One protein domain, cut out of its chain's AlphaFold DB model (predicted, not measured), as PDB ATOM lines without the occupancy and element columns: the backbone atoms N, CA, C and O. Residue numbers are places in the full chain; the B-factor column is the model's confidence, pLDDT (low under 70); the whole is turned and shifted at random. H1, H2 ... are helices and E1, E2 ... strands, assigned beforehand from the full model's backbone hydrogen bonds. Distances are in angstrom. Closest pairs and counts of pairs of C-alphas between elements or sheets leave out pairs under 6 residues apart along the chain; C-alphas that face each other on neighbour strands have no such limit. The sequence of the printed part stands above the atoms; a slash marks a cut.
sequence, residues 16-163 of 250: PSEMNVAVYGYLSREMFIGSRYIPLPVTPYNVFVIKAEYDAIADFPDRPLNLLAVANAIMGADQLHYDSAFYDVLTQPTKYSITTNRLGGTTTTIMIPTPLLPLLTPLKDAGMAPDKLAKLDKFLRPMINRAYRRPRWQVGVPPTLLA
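AT A GLANCE: This is residues 16 to 163 of the 250 residues of the protein "PE-PPE domain-containing protein" of Mycolicibacterium obuense (UniProt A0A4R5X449). A twisted four-stranded sheet fills one end of this domain and a cluster of three helices, H1, H3 and H4, the other, with the end of H1 reaching the sheet. The long link of residues 25 to 45 makes a wide loop. The printed part has 148 residues, under half in named elements, in the order E1 E2 H1 H2 E3 E4 H3 H4 H5; the mixed sheet runs E1 E2 E4 E3, and the class is mixed, helices and strands. It is compact, with a radius of gyration of the C-alphas of 16.2 A and spans of 50 by 38 by 25 A.

HOW THE PARTS SIT: Start at E1, residues 20 to 24, parallel to E2, residues 46 to 52; N 23 and O 48 are 2.8 A apart. E2 is parallel to E4, residues 106 to 112, with N 49 and O 108 at 2.9 A. E3, residues 95 to 100, forms an antiparallel hairpin with E4, N 97 and O 109 at 3.0 A. H1, residues 67 to 81, only grazes the sheet with residues 76 to 81. H2, residues 83 to 86, is on the sheet at a height of 6.5 A. H1 touches H3, residues 118 to 125, closest at C-alphas 72 and 119, 4.7 A. H1 touches H4, residues 130 to 145, at a steep tilt of 66 degrees, closest at C-alphas 69 and 144, 4.5 A. H3 and H4 form a helical hairpin, closest at C-alphas 124 and 133, 7.1 A. H5, residues 159 to 162, only grazes the sheet. Every O i to N i+4 pair is within hydrogen-bond range in H1, 2 of 4 in H3 and 10 of 12 in H4; H2 and H5 are too short.

IN THESE COORDINATES: Find C-alpha 20 at (123.579, 247.706, 257.876), where E1 begins. E2 spans 20.0 A, E4 19.0 A, H1 19.5 A and H4 21.3 A. H5 ends at C-alpha 162, (131.310, 249.409, 249.851).

THE WHOLE: The printed part has no cut; C-alphas 103 and 127 are farthest apart, 51.9 A. Residues 162 to 163 are under 70 in pLDDT.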
ATOM      1  N   PRO A  16     120.872 254.598 262.458       84.56
ATOM      2  CA  PRO A  16     120.797 254.015 261.122       84.56
ATOM      3  C   PRO A  16     122.062 254.152 260.273       84.56
ATOM      4  O   PRO A  16     122.266 253.346 259.367       84.56
ATOM      5  N   SER A  17     122.901 255.149 260.556       82.75
ATOM      6  CA  SER A  17     124.215 255.300 259.935       82.75
ATOM      7  C   SER A  17     125.243 254.303 260.470       82.75
ATOM      8  O   SER A  17     126.188 253.987 259.762       82.75
ATOM      9  N   GLU A  18     125.032 253.727 261.652       82.56
ATOM     10  CA  GLU A  18     125.981 252.822 262.306       82.56
ATOM     11  C   GLU A  18     125.749 251.341 261.982       82.56
ATOM     12  O   GLU A  18     126.561 250.487 262.339       82.56
ATOM     13  N   MET A  19     124.647 251.002 261.303       84.19
ATOM     14  CA  MET A  19     124.270 249.609 261.073       84.19
ATOM     15  C   MET A  19     123.669 249.365 259.691       84.19
ATOM     16  O   MET A  19     122.680 249.975 259.286       84.19
ATOM     17  N   ASN A  20     124.198 248.334 259.034       84.56
ATOM     18  CA  ASN A  20     123.579 247.706 257.876       84.56
ATOM     19  C   ASN A  20     123.079 246.302 258.233       84.56
ATOM     20  O   ASN A  20     123.668 245.616 259.068       84.56
ATOM     21  N   VAL A  21     122.024 245.847 257.558       88.88
ATOM     22  CA  VAL A  21     121.478 244.491 257.715       88.88
ATOM     23  C   VAL A  21     121.568 243.755 256.386       88.88
ATOM     24  O   VAL A  21     121.135 244.286 255.371       88.88
ATOM     25  N   ALA A  22     122.079 242.526 256.377       90.75
ATOM     26  CA  ALA A  22     122.057 241.660 255.201       90.75
ATOM     27  C   ALA A  22     121.141 240.455 255.437       90.75
ATOM     28  O   ALA A  22     121.185 239.823 256.490       90.75
ATOM     29  N   VAL A  23     120.312 240.136 254.445       91.81
ATOM     30  CA  VAL A  23     119.386 239.004 254.456       91.81
ATOM     31  C   VAL A  23     119.628 238.166 253.208       91.81
ATOM     32  O   VAL A  23     119.425 238.634 252.086       91.81
ATOM     33  N   TYR A  24     120.047 236.920 253.406       89.81
ATOM     34  CA  TYR A  24     120.278 235.955 252.334       89.81
ATOM     35  C   TYR A  24     119.048 235.078 252.140       89.81
ATOM     36  O   TYR A  24     118.445 234.624 253.111       89.81
ATOM     37  N   GLY A  25     118.669 234.851 250.882       84.38
ATOM     38  CA  GLY A  25     117.593 233.922 250.548       84.38
ATOM     39  C   GLY A  25     116.217 234.364 251.055       84.38
ATOM     40  O   GLY A  25     115.385 233.514 251.369       84.38
ATOM     41  N   TYR A  26     115.969 235.679 251.167       87.56
ATOM     42  CA  TYR A  26     114.670 236.182 251.619       87.56
ATOM     43  C   TYR A  26     113.551 235.650 250.725       87.56
ATOM     44  O   TYR A  26     113.618 235.775 249.503       87.56
ATOM     45  N   LEU A  27     112.529 235.066 251.351       87.31
ATOM     46  CA  LEU A  27     111.495 234.318 250.652       87.31
ATOM     47  C   LEU A  27     110.785 235.187 249.614       87.31
ATOM     48  O   LEU A  27     110.329 236.297 249.901       87.31
ATOM     49  N   SER A  28     110.646 234.647 248.410       85.75
ATOM     50  CA  SER A  28     109.777 235.230 247.400       85.75
ATOM     51  C   SER A  28     108.316 235.069 247.810       85.75
ATOM     52  O   SER A  28     107.905 234.071 248.409       85.75
ATOM     53  N   ARG A  29     107.510 236.077 247.480       82.50
ATOM     54  CA  ARG A  29     106.087 236.102 247.818       82.50
ATOM     55  C   ARG A  29     105.318 234.984 247.122       82.50
ATOM     56  O   ARG A  29     104.371 234.445 247.685       82.50
ATOM     57  N   GLU A  30     105.715 234.655 245.902       82.81
ATOM     58  CA  GLU A  30     104.975 233.768 245.018       82.81
ATOM     59  C   GLU A  30     105.295 232.281 245.221       82.81
ATOM     60  O   GLU A  30     104.474 231.460 244.832       82.81
ATOM     61  N   MET A  31     106.410 231.905 245.859       76.81
ATOM     62  CA  MET A  31     106.750 230.491 246.110       76.81
ATOM     63  C   MET A  31     105.713 229.776 246.986       76.81
ATOM     64  O   MET A  31     105.390 228.611 246.770       76.81
ATOM     65  N   PHE A  32     105.151 230.484 247.965       72.25
ATOM     66  CA  PHE A  32     104.208 229.922 248.932       72.25
ATOM     67  C   PHE A  32     102.796 230.457 248.695       72.25
ATOM     68  O   PHE A  32     102.189 231.069 249.576       72.25
ATOM     69  N   ILE A  33     102.271 230.249 247.482       71.19
ATOM     70  CA  ILE A  33     100.882 230.595 247.143       71.19
ATOM     71  C   ILE A  33      99.938 229.951 248.167       71.19
ATOM     72  O   ILE A  33      99.981 228.745 248.387       71.19
ATOM     73  N   GLY A  34      99.080 230.762 248.788       71.75
ATOM     74  CA  GLY A  34      98.153 230.320 249.837       71.75
ATOM     75  C   GLY A  34      98.691 230.466 251.264       71.75
ATOM     76  O   GLY A  34      97.907 230.404 252.209       71.75
ATOM     77  N   SER A  35      99.984 230.750 251.436       78.56
ATOM     78  CA  SER A  35     100.581 231.076 252.733       78.56
ATOM     79  C   SER A  35     100.596 232.582 252.986       78.56
ATOM     80  O   SER A  35     100.639 233.407 252.068       78.56
ATOM     81  N   ARG A  36     100.600 232.969 254.265       82.44
ATOM     82  CA  ARG A  36     100.761 234.370 254.665       82.44
ATOM     83  C   ARG A  36     102.185 234.838 254.351       82.44
ATOM     84  O   ARG A  36     103.121 234.480 255.055       82.44
ATOM     85  N   TYR A  37     102.333 235.688 253.335       83.12
ATOM     86  CA  TYR A  37     103.580 236.404 253.070       83.12
ATOM     87  C   TYR A  37     103.698 237.637 253.972       83.12
ATOM     88  O   TYR A  37     102.766 238.440 254.071       83.12
ATOM     89  N   ILE A  38     104.854 237.797 254.610       85.81
ATOM     90  CA  ILE A  38     105.194 238.976 255.405       85.81
ATOM     91  C   ILE A  38     106.328 239.688 254.658       85.81
ATOM     92  O   ILE A  38     107.368 239.070 254.448       85.81
ATOM     93  N   PRO A  39     106.146 240.936 254.191       86.31
ATOM     94  CA  PRO A  39     107.230 241.695 253.577       86.31
ATOM     95  C   PRO A  39     108.240 242.148 254.636       86.31
ATOM     96  O   PRO A  39     107.927 242.180 255.829       86.31
ATOM     97  N   LEU A  40     109.429 242.564 254.190       87.56
ATOM     98  CA  LEU A  40     110.400 243.186 255.085       87.56
ATOM     99  C   LEU A  40     109.760 244.389 255.798       87.56
ATOM    100  O   LEU A  40     109.041 245.171 255.162       87.56
ATOM    101  N   PRO A  41     109.996 244.546 257.112       89.50
ATOM    102  CA  PRO A  41     109.455 245.669 257.854       89.50
ATOM    103  C   PRO A  41     110.034 246.978 257.318       89.50
ATOM    104  O   PRO A  41     111.204 247.064 256.949       89.50
ATOM    105  N   VAL A  42     109.213 248.027 257.320       92.50
ATOM    106  CA  VAL A  42     109.702 249.373 257.020       92.50
ATOM    107  C   VAL A  42     110.573 249.853 258.172       92.50
ATOM    108  O   VAL A  42     110.158 249.803 259.328       92.50
ATOM    109  N   THR A  43     111.776 250.309 257.840       92.38
ATOM    110  CA  THR A  43     112.852 250.569 258.796       92.38
ATOM    111  C   THR A  43     113.720 251.745 258.336       92.38
ATOM    112  O   THR A  43     113.870 251.917 257.126       92.38
ATOM    113  N   PRO A  44     114.303 252.551 259.243       91.81
ATOM    114  CA  PRO A  44     115.277 253.572 258.853       91.81
ATOM    115  C   PRO A  44     116.637 252.977 258.432       91.81
ATOM    116  O   PRO A  44     117.434 253.678 257.823       91.81
ATOM    117  N   TYR A  45     116.902 251.695 258.716       91.00
ATOM    118  CA  TYR A  45     118.162 251.023 258.364       91.00
ATOM    119  C   TYR A  45     118.268 250.681 256.875       91.00
ATOM    120  O   TYR A  45     117.269 250.379 256.213       91.00
ATOM    121  N   ASN A  46     119.504 250.629 256.381       92.50
ATOM    122  CA  ASN A  46     119.811 250.056 255.077       92.50
ATOM    123  C   ASN A  46     119.829 248.523 255.157       92.50
ATOM    124  O   ASN A  46     120.478 247.928 256.022       92.50
ATOM    125  N   VAL A  47     119.108 247.885 254.239       93.75
ATOM    126  CA  VAL A  47     118.944 246.433 254.162       93.75
ATOM    127  C   VAL A  47     119.432 245.926 252.812       93.75
ATOM    128  O   VAL A  47     118.964 246.371 251.764       93.75
ATOM    129  N   PHE A  48     120.331 244.952 252.825       94.00
ATOM    130  CA  PHE A  48     120.736 244.177 251.661       94.00
ATOM    131  C   PHE A  48     119.911 242.897 251.592       94.00
ATOM    132  O   PHE A  48     119.837 242.149 252.563       94.00
ATOM    133  N   VAL A  49     119.302 242.630 250.439       94.75
ATOM    134  CA  VAL A  49     118.612 241.365 250.163       94.75
ATOM    135  C   VAL A  49     119.371 240.649 249.067       94.75
ATOM    136  O   VAL A  49     119.375 241.115 247.930       94.75
ATOM    137  N   ILE A  50     120.006 239.534 249.404       95.00
ATOM    138  CA  ILE A  50     120.834 238.758 248.486       95.00
ATOM    139  C   ILE A  50     120.049 237.535 248.032       95.00
ATOM    140  O   ILE A  50     119.521 236.783 248.854       95.00
ATOM    141  N   LYS A  51     119.971 237.338 246.715       96.00
ATOM    142  CA  LYS A  51     119.299 236.182 246.117       96.00
ATOM    143  C   LYS A  51     119.925 235.765 244.796       96.00
ATOM    144  O   LYS A  51     120.481 236.597 244.080       96.00
ATOM    145  N   ALA A  52     119.794 234.485 244.462       97.19
ATOM    146  CA  ALA A  52     120.202 233.958 243.168       97.19
ATOM    147  C   ALA A  52     119.086 234.053 242.123       97.19
ATOM    148  O   ALA A  52     117.904 233.873 242.417       97.19
ATOM    149  N   GLU A  53     119.471 234.342 240.881       97.81
ATOM    150  CA  GLU A  53     118.547 234.427 239.754       97.81
ATOM    151  C   GLU A  53     117.941 233.051 239.469       97.81
ATOM    152  O   GLU A  53     118.669 232.099 239.182       97.81
ATOM    153  N   TYR A  54     116.607 232.982 239.480       98.12
ATOM    154  CA  TYR A  54     115.822 231.752 239.314       98.12
ATOM    155  C   TYR A  54     115.879 230.766 240.486       98.12
ATOM    156  O   TYR A  54     115.529 229.606 240.314       98.12
ATOM    157  N   ASP A  55     116.287 231.185 241.675       97.00
ATOM    158  CA  ASP A  55     116.082 230.386 242.882       97.00
ATOM    159  C   ASP A  55     114.584 230.338 243.231       97.00
ATOM    160  O   ASP A  55     114.013 231.363 243.589       97.00
ATOM    161  N   ALA A  56     113.920 229.177 243.167       95.38
ATOM    162  CA  ALA A  56     112.492 229.108 243.502       95.38
ATOM    163  C   ALA A  56     112.159 229.547 244.939       95.38
ATOM    164  O   ALA A  56     111.014 229.893 245.195       95.38
ATOM    165  N   ILE A  57     113.103 229.574 245.879       94.38
ATOM    166  CA  ILE A  57     112.831 230.040 247.241       94.38
ATOM    167  C   ILE A  57     112.842 231.572 247.292       94.38
ATOM    168  O   ILE A  57     111.845 232.181 247.694       94.38
ATOM    169  N   ALA A  58     113.926 232.214 246.849       94.31
ATOM    170  CA  ALA A  58     114.119 233.665 246.975       94.31
ATOM    171  C   ALA A  58     113.713 234.484 245.730       94.31
ATOM    172  O   ALA A  58     113.587 235.714 245.771       94.31
ATOM    173  N   ASP A  59     113.501 233.815 244.604       96.31
ATOM    174  CA  ASP A  59     113.278 234.403 243.289       96.31
ATOM    175  C   ASP A  59     112.308 233.562 242.443       96.31
ATOM    176  O   ASP A  59     112.608 233.192 241.311       96.31
ATOM    177  N   PHE A  60     111.135 233.239 242.994       96.31
ATOM    178  CA  PHE A  60     110.088 232.507 242.279       96.31
ATOM    179  C   PHE A  60     109.421 233.359 241.176       96.31
ATOM    180  O   PHE A  60     109.336 234.583 241.310       96.31
ATOM    181  N   PRO A  61     108.915 232.753 240.080       97.25
ATOM    182  CA  PRO A  61     108.222 233.492 239.026       97.25
ATOM    183  C   PRO A  61     106.962 234.240 239.497       97.25
ATOM    184  O   PRO A  61     106.049 233.641 240.059       97.25
ATOM    185  N   ASP A  62     106.816 235.509 239.097       95.56
ATOM    186  CA  ASP A  62     105.590 236.300 239.320       95.56
ATOM    187  C   ASP A  62     104.358 235.769 238.564       95.56
ATOM    188  O   ASP A  62     103.220 236.169 238.822       95.56
ATOM    189  N   ARG A  63     104.580 234.930 237.545       95.12
ATOM    190  CA  ARG A  63     103.541 234.338 236.689       95.12
ATOM    191  C   ARG A  63     103.662 232.811 236.714       95.12
ATOM    192  O   ARG A  63     104.219 232.241 235.772       95.12
ATOM    193  N   PRO A  64     103.122 232.139 237.749       93.56
ATOM    194  CA  PRO A  64     103.313 230.700 237.969       93.56
ATOM    195  C   PRO A  64     102.697 229.809 236.881       93.56
ATOM    196  O   PRO A  64     103.096 228.662 236.725       93.56
ATOM    197  N   LEU A  65     101.774 230.330 236.065       94.62
ATOM    198  CA  LEU A  65     101.231 229.597 234.913       94.62
ATOM    199  C   LEU A  65     102.257 229.399 233.779       94.62
ATOM    200  O   LEU A  65     102.029 228.603 232.871       94.62
ATOM    201  N   ASN A  66     103.400 230.093 233.815       97.50
ATOM    202  CA  ASN A  66     104.529 229.782 232.944       97.50
ATOM    203  C   ASN A  66     105.302 228.584 233.519       97.50
ATOM    204  O   ASN A  66     106.303 228.748 234.216       97.50
ATOM    205  N   LEU A  67     104.828 227.375 233.206       97.31
ATOM    206  CA  LEU A  67     105.379 226.128 233.746       97.31
ATOM    207  C   LEU A  67     106.862 225.924 233.408       97.31
ATOM    208  O   LEU A  67     107.592 225.339 234.200       97.31
ATOM    209  N   LEU A  68     107.332 226.455 232.273       98.38
ATOM    210  CA  LEU A  68     108.751 226.418 231.914       98.38
ATOM    211  C   LEU A  68     109.601 227.231 232.903       98.38
ATOM    212  O   LEU A  68     110.660 226.777 233.331       98.38
ATOM    213  N   ALA A  69     109.130 228.420 233.292       98.50
ATOM    214  CA  ALA A  69     109.811 229.245 234.283       98.50
ATOM    215  C   ALA A  69     109.771 228.619 235.682       98.50
ATOM    216  O   ALA A  69     110.770 228.699 236.392       98.50
ATOM    217  N   VAL A  70     108.658 227.975 236.051       97.50
ATOM    218  CA  VAL A  70     108.530 227.241 237.321       97.50
ATOM    219  C   VAL A  70     109.481 226.047 237.362       97.50
ATOM    220  O   VAL A  70     110.227 225.911 238.325       97.50
ATOM    221  N   ALA A  71     109.532 225.226 236.310       98.19
ATOM    222  CA  ALA A  71     110.464 224.099 236.234       98.19
ATOM    223  C   ALA A  71     111.924 224.563 236.337       98.19
ATOM    224  O   ALA A  71     112.713 223.987 237.084       98.19
ATOM    225  N   ASN A  72     112.274 225.650 235.643       98.69
ATOM    226  CA  ASN A  72     113.592 226.261 235.765       98.69
ATOM    227  C   ASN A  72     113.872 226.764 237.188       98.69
ATOM    228  O   ASN A  72     114.980 226.584 237.679       98.69
ATOM    229  N   ALA A  73     112.880 227.362 237.851       98.00
ATOM    230  CA  ALA A  73     113.042 227.868 239.206       98.00
ATOM    231  C   ALA A  73     113.228 226.744 240.237       98.00
ATOM    232  O   ALA A  73     114.063 226.852 241.127       98.00
ATOM    233  N   ILE A  74     112.484 225.640 240.102       96.69
ATOM    234  CA  ILE A  74     112.619 224.457 240.968       96.69
ATOM    235  C   ILE A  74     114.036 223.885 240.871       96.69
ATOM    236  O   ILE A  74     114.659 223.620 241.895       96.69
ATOM    237  N   MET A  75     114.576 223.766 239.652       98.06
ATOM    238  CA  MET A  75     115.980 223.390 239.457       98.06
ATOM    239  C   MET A  75     116.933 224.414 240.089       98.06
ATOM    240  O   MET A  75     117.959 224.038 240.646       98.06
ATOM    241  N   GLY A  76     116.592 225.703 240.030       97.62
ATOM    242  CA  GLY A  76     117.363 226.766 240.666       97.62
ATOM    243  C   GLY A  76     117.341 226.725 242.195       97.62
ATOM    244  O   GLY A  76     118.360 227.027 242.800       97.62
ATOM    245  N   ALA A  77     116.253 226.300 242.843       95.56
ATOM    246  CA  ALA A  77     116.249 226.129 244.300       95.56
ATOM    247  C   ALA A  77     117.260 225.065 244.754       95.56
ATOM    248  O   ALA A  77     118.018 225.305 245.688       95.56
ATOM    249  N   ASP A  78     117.313 223.925 244.062       95.31
ATOM    250  CA  ASP A  78     118.275 222.855 244.359       95.31
ATOM    251  C   ASP A  78     119.726 223.290 244.088       95.31
ATOM    252  O   ASP A  78     120.625 223.041 244.889       95.31
ATOM    253  N   GLN A  79     119.956 223.984 242.971       95.38
ATOM    254  CA  GLN A  79     121.306 224.306 242.504       95.38
ATOM    255  C   GLN A  79     121.885 225.599 243.079       95.38
ATOM    256  O   GLN A  79     123.103 225.738 243.110       95.38
ATOM    257  N   LEU A  80     121.045 226.572 243.446       96.19
ATOM    258  CA  LEU A  80     121.477 227.952 243.690       96.19
ATOM    259  C   LEU A  80     121.141 228.464 245.089       96.19
ATOM    260  O   LEU A  80     121.885 229.303 245.591       96.19
ATOM    261  N   HIS A  81     120.045 228.010 245.716       94.50
ATOM    262  CA  HIS A  81     119.559 228.619 246.963       94.50
ATOM    263  C   HIS A  81     120.626 228.577 248.057       94.50
ATOM    264  O   HIS A  81     120.994 229.601 248.628       94.50
ATOM    265  N   TYR A  82     121.174 227.386 248.286       92.19
ATOM    266  CA  TYR A  82     122.219 227.170 249.272       92.19
ATOM    267  C   TYR A  82     123.549 227.821 248.867       92.19
ATOM    268  O   TYR A  82     124.156 228.546 249.652       92.19
ATOM    269  N   ASP A  83     123.961 227.621 247.615       91.31
ATOM    270  CA  ASP A  83     125.218 228.149 247.072       91.31
ATOM    271  C   ASP A  83     125.296 229.680 247.139       91.31
ATOM    272  O   ASP A  83     126.377 230.244 247.307       91.31
ATOM    273  N   SER A  84     124.150 230.359 247.054       91.38
ATOM    274  CA  SER A  84     124.068 231.817 247.129       91.38
ATOM    275  C   SER A  84     124.609 232.398 248.440       91.38
ATOM    276  O   SER A  84     125.094 233.529 248.443       91.38
ATOM    277  N   ALA A  85     124.586 231.628 249.536       89.88
ATOM    278  CA  ALA A  85     125.132 232.044 250.829       89.88
ATOM    279  C   ALA A  85     126.668 232.150 250.832       89.88
ATOM    280  O   ALA A  85     127.228 232.854 251.667       89.88
ATOM    281  N   PHE A  86     127.341 231.485 249.889       91.25
ATOM    282  CA  PHE A  86     128.804 231.461 249.762       91.25
ATOM    283  C   PHE A  86     129.315 232.307 248.595       91.25
ATOM    284  O   PHE A  86     130.505 232.295 248.282       91.25
ATOM    285  N   TYR A  87     128.421 233.026 247.920       92.50
ATOM    286  CA  TYR A  87     128.796 233.901 246.824       92.50
ATOM    287  C   TYR A  87     129.378 235.209 247.363       92.50
ATOM    288  O   TYR A  87     128.709 235.946 248.092       92.50
ATOM    289  N   ASP A  88     130.608 235.532 246.963       91.81
ATOM    290  CA  ASP A  88     131.244 236.790 247.349       91.81
ATOM    291  C   ASP A  88     130.711 237.945 246.493       91.81
ATOM    292  O   ASP A  88     131.206 238.248 245.405       91.81
ATOM    293  N   VAL A  89     129.677 238.608 247.008       91.06
ATOM    294  CA  VAL A  89     129.020 239.747 246.357       91.06
ATOM    295  C   VAL A  89     129.903 240.995 246.240       91.06
ATOM    296  O   VAL A  89     129.512 241.921 245.532       91.06
ATOM    297  N   LEU A  90     131.059 241.046 246.918       89.88
ATOM    298  CA  LEU A  90     131.992 242.177 246.860       89.88
ATOM    299  C   LEU A  90     132.999 242.051 245.719       89.88
ATOM    300  O   LEU A  90     133.514 243.063 245.245       89.88
ATOM    301  N   THR A  91     133.300 240.828 245.288       90.06
ATOM    302  CA  THR A  91     134.335 240.576 244.275       90.06
ATOM    303  C   THR A  91     133.783 239.959 242.997       90.06
ATOM    304  O   THR A  91     134.403 240.085 241.940       90.06
ATOM    305  N   GLN A  92     132.609 239.331 243.056       92.06
ATOM    306  CA  GLN A  92     132.024 238.631 241.919       92.06
ATOM    307  C   GLN A  92     130.902 239.435 241.239       92.06
ATOM    308  O   GLN A  92     130.279 240.306 241.856       92.06
ATOM    309  N   PRO A  93     130.599 239.156 239.954       93.31
ATOM    310  CA  PRO A  93     129.575 239.884 239.214       93.31
ATOM    311  C   PRO A  93     128.204 239.812 239.887       93.31
ATOM    312  O   PRO A  93     127.690 238.733 240.167       93.31
ATOM    313  N   THR A  94     127.568 240.959 240.087       96.19
ATOM    314  CA  THR A  94     126.201 241.048 240.607       96.19
ATOM    315  C   THR A  94     125.383 242.050 239.803       96.19
ATOM    316  O   THR A  94     125.890 242.793 238.954       96.19
ATOM    317  N   LYS A  95     124.073 242.027 240.025       96.69
ATOM    318  CA  LYS A  95     123.145 243.064 239.579       96.69
ATOM    319  C   LYS A  95     122.390 243.585 240.785       96.69
ATOM    320  O   LYS A  95     122.139 242.816 241.706       96.69
ATOM    321  N   TYR A  96     121.974 244.844 240.781       97.25
ATOM    322  CA  TYR A  96     121.262 245.387 241.932       97.25
ATOM    323  C   TYR A  96     120.239 246.469 241.619       97.25
ATOM    324  O   TYR A  96     120.257 247.102 240.564       97.25
ATOM    325  N   SER A  97     119.308 246.646 242.548       96.50
ATOM    326  CA  SER A  97     118.311 247.711 242.534       96.50
ATOM    327  C   SER A  97     118.119 248.233 243.948       96.50
ATOM    328  O   SER A  97     118.096 247.441 244.891       96.50
ATOM    329  N   ILE A  98     117.932 249.540 244.087       95.62
ATOM    330  CA  ILE A  98     117.773 250.205 245.381       95.62
ATOM    331  C   ILE A  98     116.372 250.807 245.446       95.62
ATOM    332  O   ILE A  98     115.897 251.394 244.474       95.62
ATOM    333  N   THR A  99     115.690 250.642 246.575       94.62
ATOM    334  CA  THR A  99     114.406 251.294 246.866       94.62
ATOM    335  C   THR A  99     114.470 251.945 248.238       94.62
ATOM    336  O   THR A  99     114.846 251.290 249.204       94.62
ATOM    337  N   THR A 100     114.087 253.215 248.336       94.94
ATOM    338  CA  THR A 100     114.032 253.950 249.609       94.94
ATOM    339  C   THR A 100     112.615 253.919 250.160       94.94
ATOM    340  O   THR A 100     111.650 254.132 249.424       94.94
ATOM    341  N   ASN A 101     112.476 253.634 251.451       94.75
ATOM    342  CA  ASN A 101     111.183 253.603 252.122       94.75
ATOM    343  C   ASN A 101     110.865 254.944 252.816       94.75
ATOM    344  O   ASN A 101     111.689 255.853 252.876       94.75
ATOM    345  N   ARG A 102     109.652 255.069 253.367       95.31
ATOM    346  CA  ARG A 102     109.155 256.311 253.999       95.31
ATOM    347  C   ARG A 102     109.936 256.785 255.238       95.31
ATOM    348  O   ARG A 102     109.727 257.911 255.661       95.31
ATOM    349  N   LEU A 103     110.761 255.931 255.847       93.69
ATOM    350  CA  LEU A 103     111.617 256.269 256.992       93.69
ATOM    351  C   LEU A 103     113.056 256.603 256.564       93.69
ATOM    352  O   LEU A 103     113.930 256.704 257.415       93.69
ATOM    353  N   GLY A 104     113.320 256.727 255.260       91.44
ATOM    354  CA  GLY A 104     114.643 257.054 254.719       91.44
ATOM    355  C   GLY A 104     115.585 255.859 254.549       91.44
ATOM    356  O   GLY A 104     116.559 255.972 253.811       91.44
ATOM    357  N   GLY A 105     115.279 254.699 255.142       91.94
ATOM    358  CA  GLY A 105     116.072 253.483 254.960       91.94
ATOM    359  C   GLY A 105     115.957 252.909 253.548       91.94
ATOM    360  O   GLY A 105     114.894 252.976 252.913       91.94
ATOM    361  N   THR A 106     117.044 252.318 253.050       94.31
ATOM    362  CA  THR A 106     117.080 251.707 251.714       94.31
ATOM    363  C   THR A 106     116.998 250.185 251.764       94.31
ATOM    364  O   THR A 106     117.496 249.539 252.678       94.31
ATOM    365  N   THR A 107     116.386 249.579 250.751       94.75
ATOM    366  CA  THR A 107     116.518 248.153 250.454       94.75
ATOM    367  C   THR A 107     117.285 248.000 249.151       94.75
ATOM    368  O   THR A 107     116.780 248.340 248.079       94.75
ATOM    369  N   THR A 108     118.508 247.489 249.245       95.69
ATOM    370  CA  THR A 108     119.348 247.125 248.104       95.69
ATOM    371  C   THR A 108     119.153 245.639 247.826       95.69
ATOM    372  O   THR A 108     119.647 244.787 248.559       95.69
ATOM    373  N   THR A 109     118.415 245.308 246.770       95.56
ATOM    374  CA  THR A 109     118.327 243.918 246.300       95.56
ATOM    375  C   THR A 109     119.533 243.619 245.427       95.56
ATOM    376  O   THR A 109     119.711 244.287 244.410       95.56
ATOM    377  N   ILE A 110     120.325 242.622 245.808       96.38
ATOM    378  CA  ILE A 110     121.475 242.103 245.071       96.38
ATOM    379  C   ILE A 110     121.073 240.763 244.461       96.38
ATOM    380  O   ILE A 110     120.697 239.824 245.161       96.38
ATOM    381  N   MET A 111     121.153 240.689 243.142       97.44
ATOM    382  CA  MET A 111     120.906 239.494 242.360       97.44
ATOM    383  C   MET A 111     122.239 238.877 241.940       97.44
ATOM    384  O   MET A 111     123.025 239.509 241.224       97.44
ATOM    385  N   ILE A 112     122.454 237.629 242.340       97.38
ATOM    386  CA  ILE A 112     123.528 236.773 241.837       97.38
ATOM    387  C   ILE A 112     123.064 236.230 240.477       97.38
ATOM    388  O   ILE A 112     122.051 235.528 240.419       97.38
ATOM    389  N   PRO A 113     123.720 236.604 239.365       96.31
ATOM    390  CA  PRO A 113     123.294 236.202 238.032       96.31
ATOM    391  C   PRO A 113     123.564 234.715 237.798       96.31
ATOM    392  O   PRO A 113     124.562 234.179 238.271       96.31
ATOM    393  N   THR A 114     122.725 234.077 236.984       95.62
ATOM    394  CA  THR A 114     122.865 232.653 236.662       95.62
ATOM    395  C   THR A 114     123.375 232.483 235.217       95.62
ATOM    396  O   THR A 114     122.603 232.725 234.274       95.62
ATOM    397  N   PRO A 115     124.651 232.074 235.000       93.75
ATOM    398  CA  PRO A 115     125.276 232.026 233.668       93.75
ATOM    399  C   PRO A 115     124.591 231.078 232.681       93.75
ATOM    400  O   PRO A 115     124.528 231.366 231.490       93.75
ATOM    401  N   LEU A 116     124.057 229.965 233.184       97.44
ATOM    402  CA  LEU A 116     123.305 228.968 232.430       97.44
ATOM    403  C   LEU A 116     121.994 228.710 233.162       97.44
ATOM    404  O   LEU A 116     122.023 228.456 234.361       97.44
ATOM    405  N   LEU A 117     120.863 228.760 232.458       98.62
ATOM    406  CA  LEU A 117     119.555 228.425 233.020       98.62
ATOM    407  C   LEU A 117     119.624 227.106 233.819       98.62
ATOM    408  O   LEU A 117     120.059 226.104 233.249       98.62
ATOM    409  N   PRO A 118     119.154 227.059 235.081       98.50
ATOM    410  CA  PRO A 118     119.221 225.851 235.910       98.50
ATOM    411  C   PRO A 118     118.589 224.608 235.274       98.50
ATOM    412  O   PRO A 118     119.032 223.484 235.512       98.50
ATOM    413  N   LEU A 119     117.577 224.794 234.416       98.00
ATOM    414  CA  LEU A 119     116.950 223.707 233.656       98.00
ATOM    415  C   LEU A 119     117.903 223.030 232.654       98.00
ATOM    416  O   LEU A 119     117.667 221.896 232.245       98.00
ATOM    417  N   LEU A 120     118.971 223.714 232.239       98.31
ATOM    418  CA  LEU A 120     119.957 223.210 231.280       98.31
ATOM    419  C   LEU A 120     121.156 222.532 231.948       98.31
ATOM    420  O   LEU A 120     121.922 221.857 231.258       98.31
ATOM    421  N   THR A 121     121.305 222.649 233.268       97.12
ATOM    422  CA  THR A 121     122.384 222.003 234.028       97.12
ATOM    423  C   THR A 121     122.449 220.486 233.798       97.12
ATOM    424  O   THR A 121     123.532 220.006 233.473       97.12
ATOM    425  N   PRO A 122     121.337 219.718 233.794       96.56
ATOM    426  CA  PRO A 122     121.404 218.283 233.500       96.56
ATOM    427  C   PRO A 122     121.956 217.955 232.105       96.56
ATOM    428  O   PRO A 122     122.658 216.963 231.931       96.56
ATOM    429  N   LEU A 123     121.672 218.790 231.098       98.00
ATOM    430  CA  LEU A 123     122.209 218.603 229.745       98.00
ATOM    431  C   LEU A 123     123.701 218.933 229.683       98.00
ATOM    432  O   LEU A 123     124.452 218.257 228.978       98.00
ATOM    433  N   LYS A 124     124.132 219.955 230.429       97.88
ATOM    434  CA  LYS A 124     125.550 220.266 230.613       97.88
ATOM    435  C   LYS A 124     126.282 219.088 231.248       97.88
ATOM    436  O   LYS A 124     127.331 218.695 230.749       97.88
ATOM    437  N   ASP A 125     125.716 218.510 232.297       97.00
ATOM    438  CA  ASP A 125     126.341 217.407 233.030       97.00
ATOM    439  C   ASP A 125     126.343 216.102 232.217       97.00
ATOM    440  O   ASP A 125     127.270 215.306 232.327       97.00
ATOM    441  N   ALA A 126     125.386 215.936 231.297       97.81
ATOM    442  CA  ALA A 126     125.386 214.876 230.287       97.81
ATOM    443  C   ALA A 126     126.374 215.109 229.118       97.81
ATOM    444  O   ALA A 126     126.387 214.334 228.161       97.81
ATOM    445  N   GLY A 127     127.191 216.169 229.158       97.69
ATOM    446  CA  GLY A 127     128.244 216.427 228.172       97.69
ATOM    447  C   GLY A 127     127.783 217.142 226.898       97.69
ATOM    448  O   GLY A 127     128.470 217.081 225.876       97.69
ATOM    449  N   MET A 128     126.634 217.827 226.912       97.81
ATOM    450  CA  MET A 128     126.218 218.640 225.767       97.81
ATOM    451  C   MET A 128     127.251 219.738 225.469       97.81
ATOM    452  O   MET A 128     127.688 220.462 226.361       97.81
ATOM    453  N   ALA A 129     127.605 219.892 224.190       97.94
ATOM    454  CA  ALA A 129     128.592 220.878 223.756       97.94
ATOM    455  C   ALA A 129     128.213 222.318 224.189       97.94
ATOM    456  O   ALA A 129     127.051 222.707 224.005       97.94
ATOM    457  N   PRO A 130     129.175 223.137 224.673       97.44
ATOM    458  CA  PRO A 130     128.919 224.497 225.161       97.44
ATOM    459  C   PRO A 130     128.149 225.389 224.180       97.44
ATOM    460  O   PRO A 130     127.196 226.055 224.574       97.44
ATOM    461  N   ASP A 131     128.473 225.335 222.885       97.94
ATOM    462  CA  ASP A 131     127.789 226.140 221.864       97.94
ATOM    463  C   ASP A 131     126.310 225.774 221.703       97.94
ATOM    464  O   ASP A 131     125.473 226.626 221.394       97.94
ATOM    465  N   LYS A 132     125.965 224.496 221.905       98.00
ATOM    466  CA  LYS A 132     124.573 224.033 221.855       98.00
ATOM    467  C   LYS A 132     123.812 224.507 223.092       98.00
ATOM    468  O   LYS A 132     122.702 225.015 222.945       98.00
ATOM    469  N   LEU A 133     124.428 224.413 224.273       98.25
ATOM    470  CA  LEU A 133     123.864 224.938 225.521       98.25
ATOM    471  C   LEU A 133     123.631 226.445 225.438       98.25
ATOM    472  O   LEU A 133     122.541 226.900 225.754       98.25
ATOM    473  N   ALA A 134     124.608 227.208 224.944       98.25
ATOM    474  CA  ALA A 134     124.496 228.656 224.804       98.25
ATOM    475  C   ALA A 134     123.356 229.063 223.856       98.25
ATOM    476  O   ALA A 134     122.609 230.002 224.139       98.25
ATOM    477  N   LYS A 135     123.173 228.341 222.740       98.38
ATOM    478  CA  LYS A 135     122.043 228.563 221.820       98.38
ATOM    479  C   LYS A 135     120.702 228.260 222.486       98.38
ATOM    480  O   LYS A 135     119.760 229.034 222.324       98.38
ATOM    481  N   LEU A 136     120.622 227.157 223.230       98.25
ATOM    482  CA  LEU A 136     119.402 226.762 223.925       98.25
ATOM    483  C   LEU A 136     119.065 227.728 225.067       98.25
ATOM    484  O   LEU A 136     117.915 228.138 225.192       98.25
ATOM    485  N   ASP A 137     120.064 228.166 225.835       98.62
ATOM    486  CA  ASP A 137     119.916 229.194 226.866       98.62
ATOM    487  C   ASP A 137     119.377 230.491 226.260       98.62
ATOM    488  O   ASP A 137     118.319 230.972 226.665       98.62
ATOM    489  N   LYS A 138     120.022 230.995 225.200       98.44
ATOM    490  CA  LYS A 138     119.598 232.211 224.494       98.44
ATOM    491  C   LYS A 138     118.166 232.116 223.962       98.44
ATOM    492  O   LYS A 138     117.465 233.127 223.921       98.44
ATOM    493  N   PHE A 139     117.732 230.927 223.554       98.44
ATOM    494  CA  PHE A 139     116.377 230.686 223.066       98.44
ATOM    495  C   PHE A 139     115.338 230.619 224.197       98.44
ATOM    496  O   PHE A 139     114.283 231.247 224.104       98.44
ATOM    497  N   LEU A 140     115.628 229.890 225.280       98.62
ATOM    498  CA  LEU A 140     114.679 229.650 226.374       98.62
ATOM    499  C   LEU A 140     114.612 230.806 227.375       98.62
ATOM    500  O   LEU A 140     113.545 231.092 227.923       98.62
ATOM    501  N   ARG A 141     115.730 231.494 227.615       98.62
ATOM    502  CA  ARG A 141     115.840 232.525 228.652       98.62
ATOM    503  C   ARG A 141     114.828 233.660 228.473       98.62
ATOM    504  O   ARG A 141     114.201 234.011 229.468       98.62
ATOM    505  N   PRO A 142     114.559 234.201 227.268       98.44
ATOM    506  CA  PRO A 142     113.492 235.187 227.081       98.44
ATOM    507  C   PRO A 142     112.096 234.656 227.444       98.44
ATOM    508  O   PRO A 142     111.286 235.387 228.016       98.44
ATOM    509  N   MET A 143     111.811 233.380 227.157       98.50
ATOM    510  CA  MET A 143     110.520 232.753 227.474       98.50
ATOM    511  C   MET A 143     110.327 232.585 228.982       98.50
ATOM    512  O   MET A 143     109.240 232.850 229.502       98.50
ATOM    513  N   ILE A 144     111.393 232.191 229.682       98.69
ATOM    514  CA  ILE A 144     111.434 232.084 231.143       98.69
ATOM    515  C   ILE A 144     111.338 233.475 231.775       98.69
ATOM    516  O   ILE A 144     110.488 233.704 232.632       98.69
ATOM    517  N   ASN A 145     112.126 234.440 231.292       98.25
ATOM    518  CA  ASN A 145     112.164 235.809 231.812       98.25
ATOM    519  C   ASN A 145     110.819 236.529 231.720       98.25
ATOM    520  O   ASN A 145     110.522 237.355 232.576       98.25
ATOM    521  N   ARG A 146     109.960 236.180 230.753       98.19
ATOM    522  CA  ARG A 146     108.593 236.719 230.665       98.19
ATOM    523  C   ARG A 146     107.736 236.393 231.894       98.19
ATOM    524  O   ARG A 146     106.741 237.073 232.139       98.19
ATOM    525  N   ALA A 147     108.091 235.366 232.667       98.00
ATOM    526  CA  ALA A 147     107.398 235.049 233.907       98.00
ATOM    527  C   ALA A 147     107.760 235.996 235.059       98.00
ATOM    528  O   ALA A 147     106.941 236.162 235.956       98.00
ATOM    529  N   TYR A 148     108.907 236.673 234.993       97.44
ATOM    530  CA  TYR A 148     109.437 237.504 236.068       97.44
ATOM    531  C   TYR A 148     109.168 238.993 235.831       97.44
ATOM    532  O   TYR A 148     109.269 239.502 234.713       97.44
ATOM    533  N   ARG A 149     108.837 239.726 236.890       95.69
ATOM    534  CA  ARG A 149     108.791 241.187 236.930       95.69
ATOM    535  C   ARG A 149     110.106 241.657 237.533       95.69
ATOM    536  O   ARG A 149     110.335 241.573 238.733       95.69
ATOM    537  N   ARG A 150     111.013 242.113 236.673       94.25
ATOM    538  CA  ARG A 150     112.340 242.578 237.085       94.25
ATOM    539  C   ARG A 150     112.357 244.107 237.198       94.25
ATOM    540  O   ARG A 150     111.826 244.761 236.297       94.25
ATOM    541  N   PRO A 151     112.971 244.690 238.243       94.50
ATOM    542  CA  PRO A 151     113.286 246.113 238.250       94.50
ATOM    543  C   PRO A 151     114.353 246.426 237.190       94.50
ATOM    544  O   PRO A 151     114.965 245.530 236.599       94.50
ATOM    545  N   ARG A 152     114.609 247.717 236.963       94.50
ATOM    546  CA  ARG A 152     115.797 248.137 236.214       94.50
ATOM    547  C   ARG A 152     117.034 247.864 237.062       94.50
ATOM    548  O   ARG A 152     117.292 248.568 238.033       94.50
ATOM    549  N   TRP A 153     117.759 246.820 236.689       95.50
ATOM    550  CA  TRP A 153     118.995 246.424 237.344       95.50
ATOM    551  C   TRP A 153     120.162 247.321 236.930       95.50
ATOM    552  O   TRP A 153     120.352 247.599 235.748       95.50
ATOM    553  N   GLN A 154     120.972 247.700 237.909       96.69
ATOM    554  CA  GLN A 154     122.331 248.193 237.720       96.69
ATOM    555  C   GLN A 154     123.295 247.002 237.763       96.69
ATOM    556  O   GLN A 154     122.987 245.986 238.387       96.69
ATOM    557  N   VAL A 155     124.430 247.091 237.071       95.56
ATOM    558  CA  VAL A 155     125.434 246.016 236.999       95.56
ATOM    559  C   VAL A 155     126.619 246.366 237.893       95.56
ATOM    560  O   VAL A 155     127.051 247.515 237.911       95.56
ATOM    561  N   GLY A 156     127.155 245.366 238.590       92.94
ATOM    562  CA  GLY A 156     128.302 245.501 239.482       92.94
ATOM    563  C   GLY A 156     127.910 245.481 240.956       92.94
ATOM    564  O   GLY A 156     126.753 245.254 241.301       92.94
ATOM    565  N   VAL A 157     128.896 245.726 241.814       89.94
ATOM    566  CA  VAL A 157     128.715 245.768 243.268       89.94
ATOM    567  C   VAL A 157     128.008 247.073 243.649       89.94
ATOM    568  O   VAL A 157     128.453 248.142 243.218       89.94
ATOM    569  N   PRO A 158     126.915 247.038 244.433       87.50
ATOM    570  CA  PRO A 158     126.250 248.257 244.868       87.50
ATOM    571  C   PRO A 158     127.202 249.132 245.700       87.50
ATOM    572  O   PRO A 158     127.796 248.627 246.656       87.50
ATOM    573  N   PRO A 159     127.301 250.445 245.416       82.12
ATOM    574  CA  PRO A 159     128.151 251.361 246.179       82.12
ATOM    575  C   PRO A 159     127.850 251.351 247.681       82.12
ATOM    576  O   PRO A 159     128.741 251.552 248.494       82.12
ATOM    577  N   THR A 160     126.600 251.067 248.053       76.75
ATOM    578  CA  THR A 160     126.144 250.980 249.442       76.75
ATOM    579  C   THR A 160     126.737 249.803 250.221       76.75
ATOM    580  O   THR A 160     126.835 249.924 251.435       76.75
ATOM    581  N   LEU A 161     127.182 248.707 249.581       77.50
ATOM    582  CA  LEU A 161     127.944 247.652 250.287       77.50
ATOM    583  C   LEU A 161     129.390 248.041 250.562       77.50
ATOM    584  O   LEU A 161     130.018 247.476 251.450       77.50
ATOM    585  N   LEU A 162     129.927 248.955 249.759       67.19
ATOM    586  CA  LEU A 162     131.310 249.409 249.851       67.19
ATOM    587  C   LEU A 162     131.434 250.694 250.674       67.19
ATOM    588  O   LEU A 162     132.545 251.097 251.010       67.19
ATOM    589  N   ALA A 163     130.307 251.340 250.980       60.41
ATOM    590  CA  ALA A 163     130.269 252.518 251.819       60.41
ATOM    591  C   ALA A 163     130.740 252.135 253.231       60.41
ATOM    592  O   ALA A 163     130.150 251.239 253.845       60.41
TER     593      ALA A 163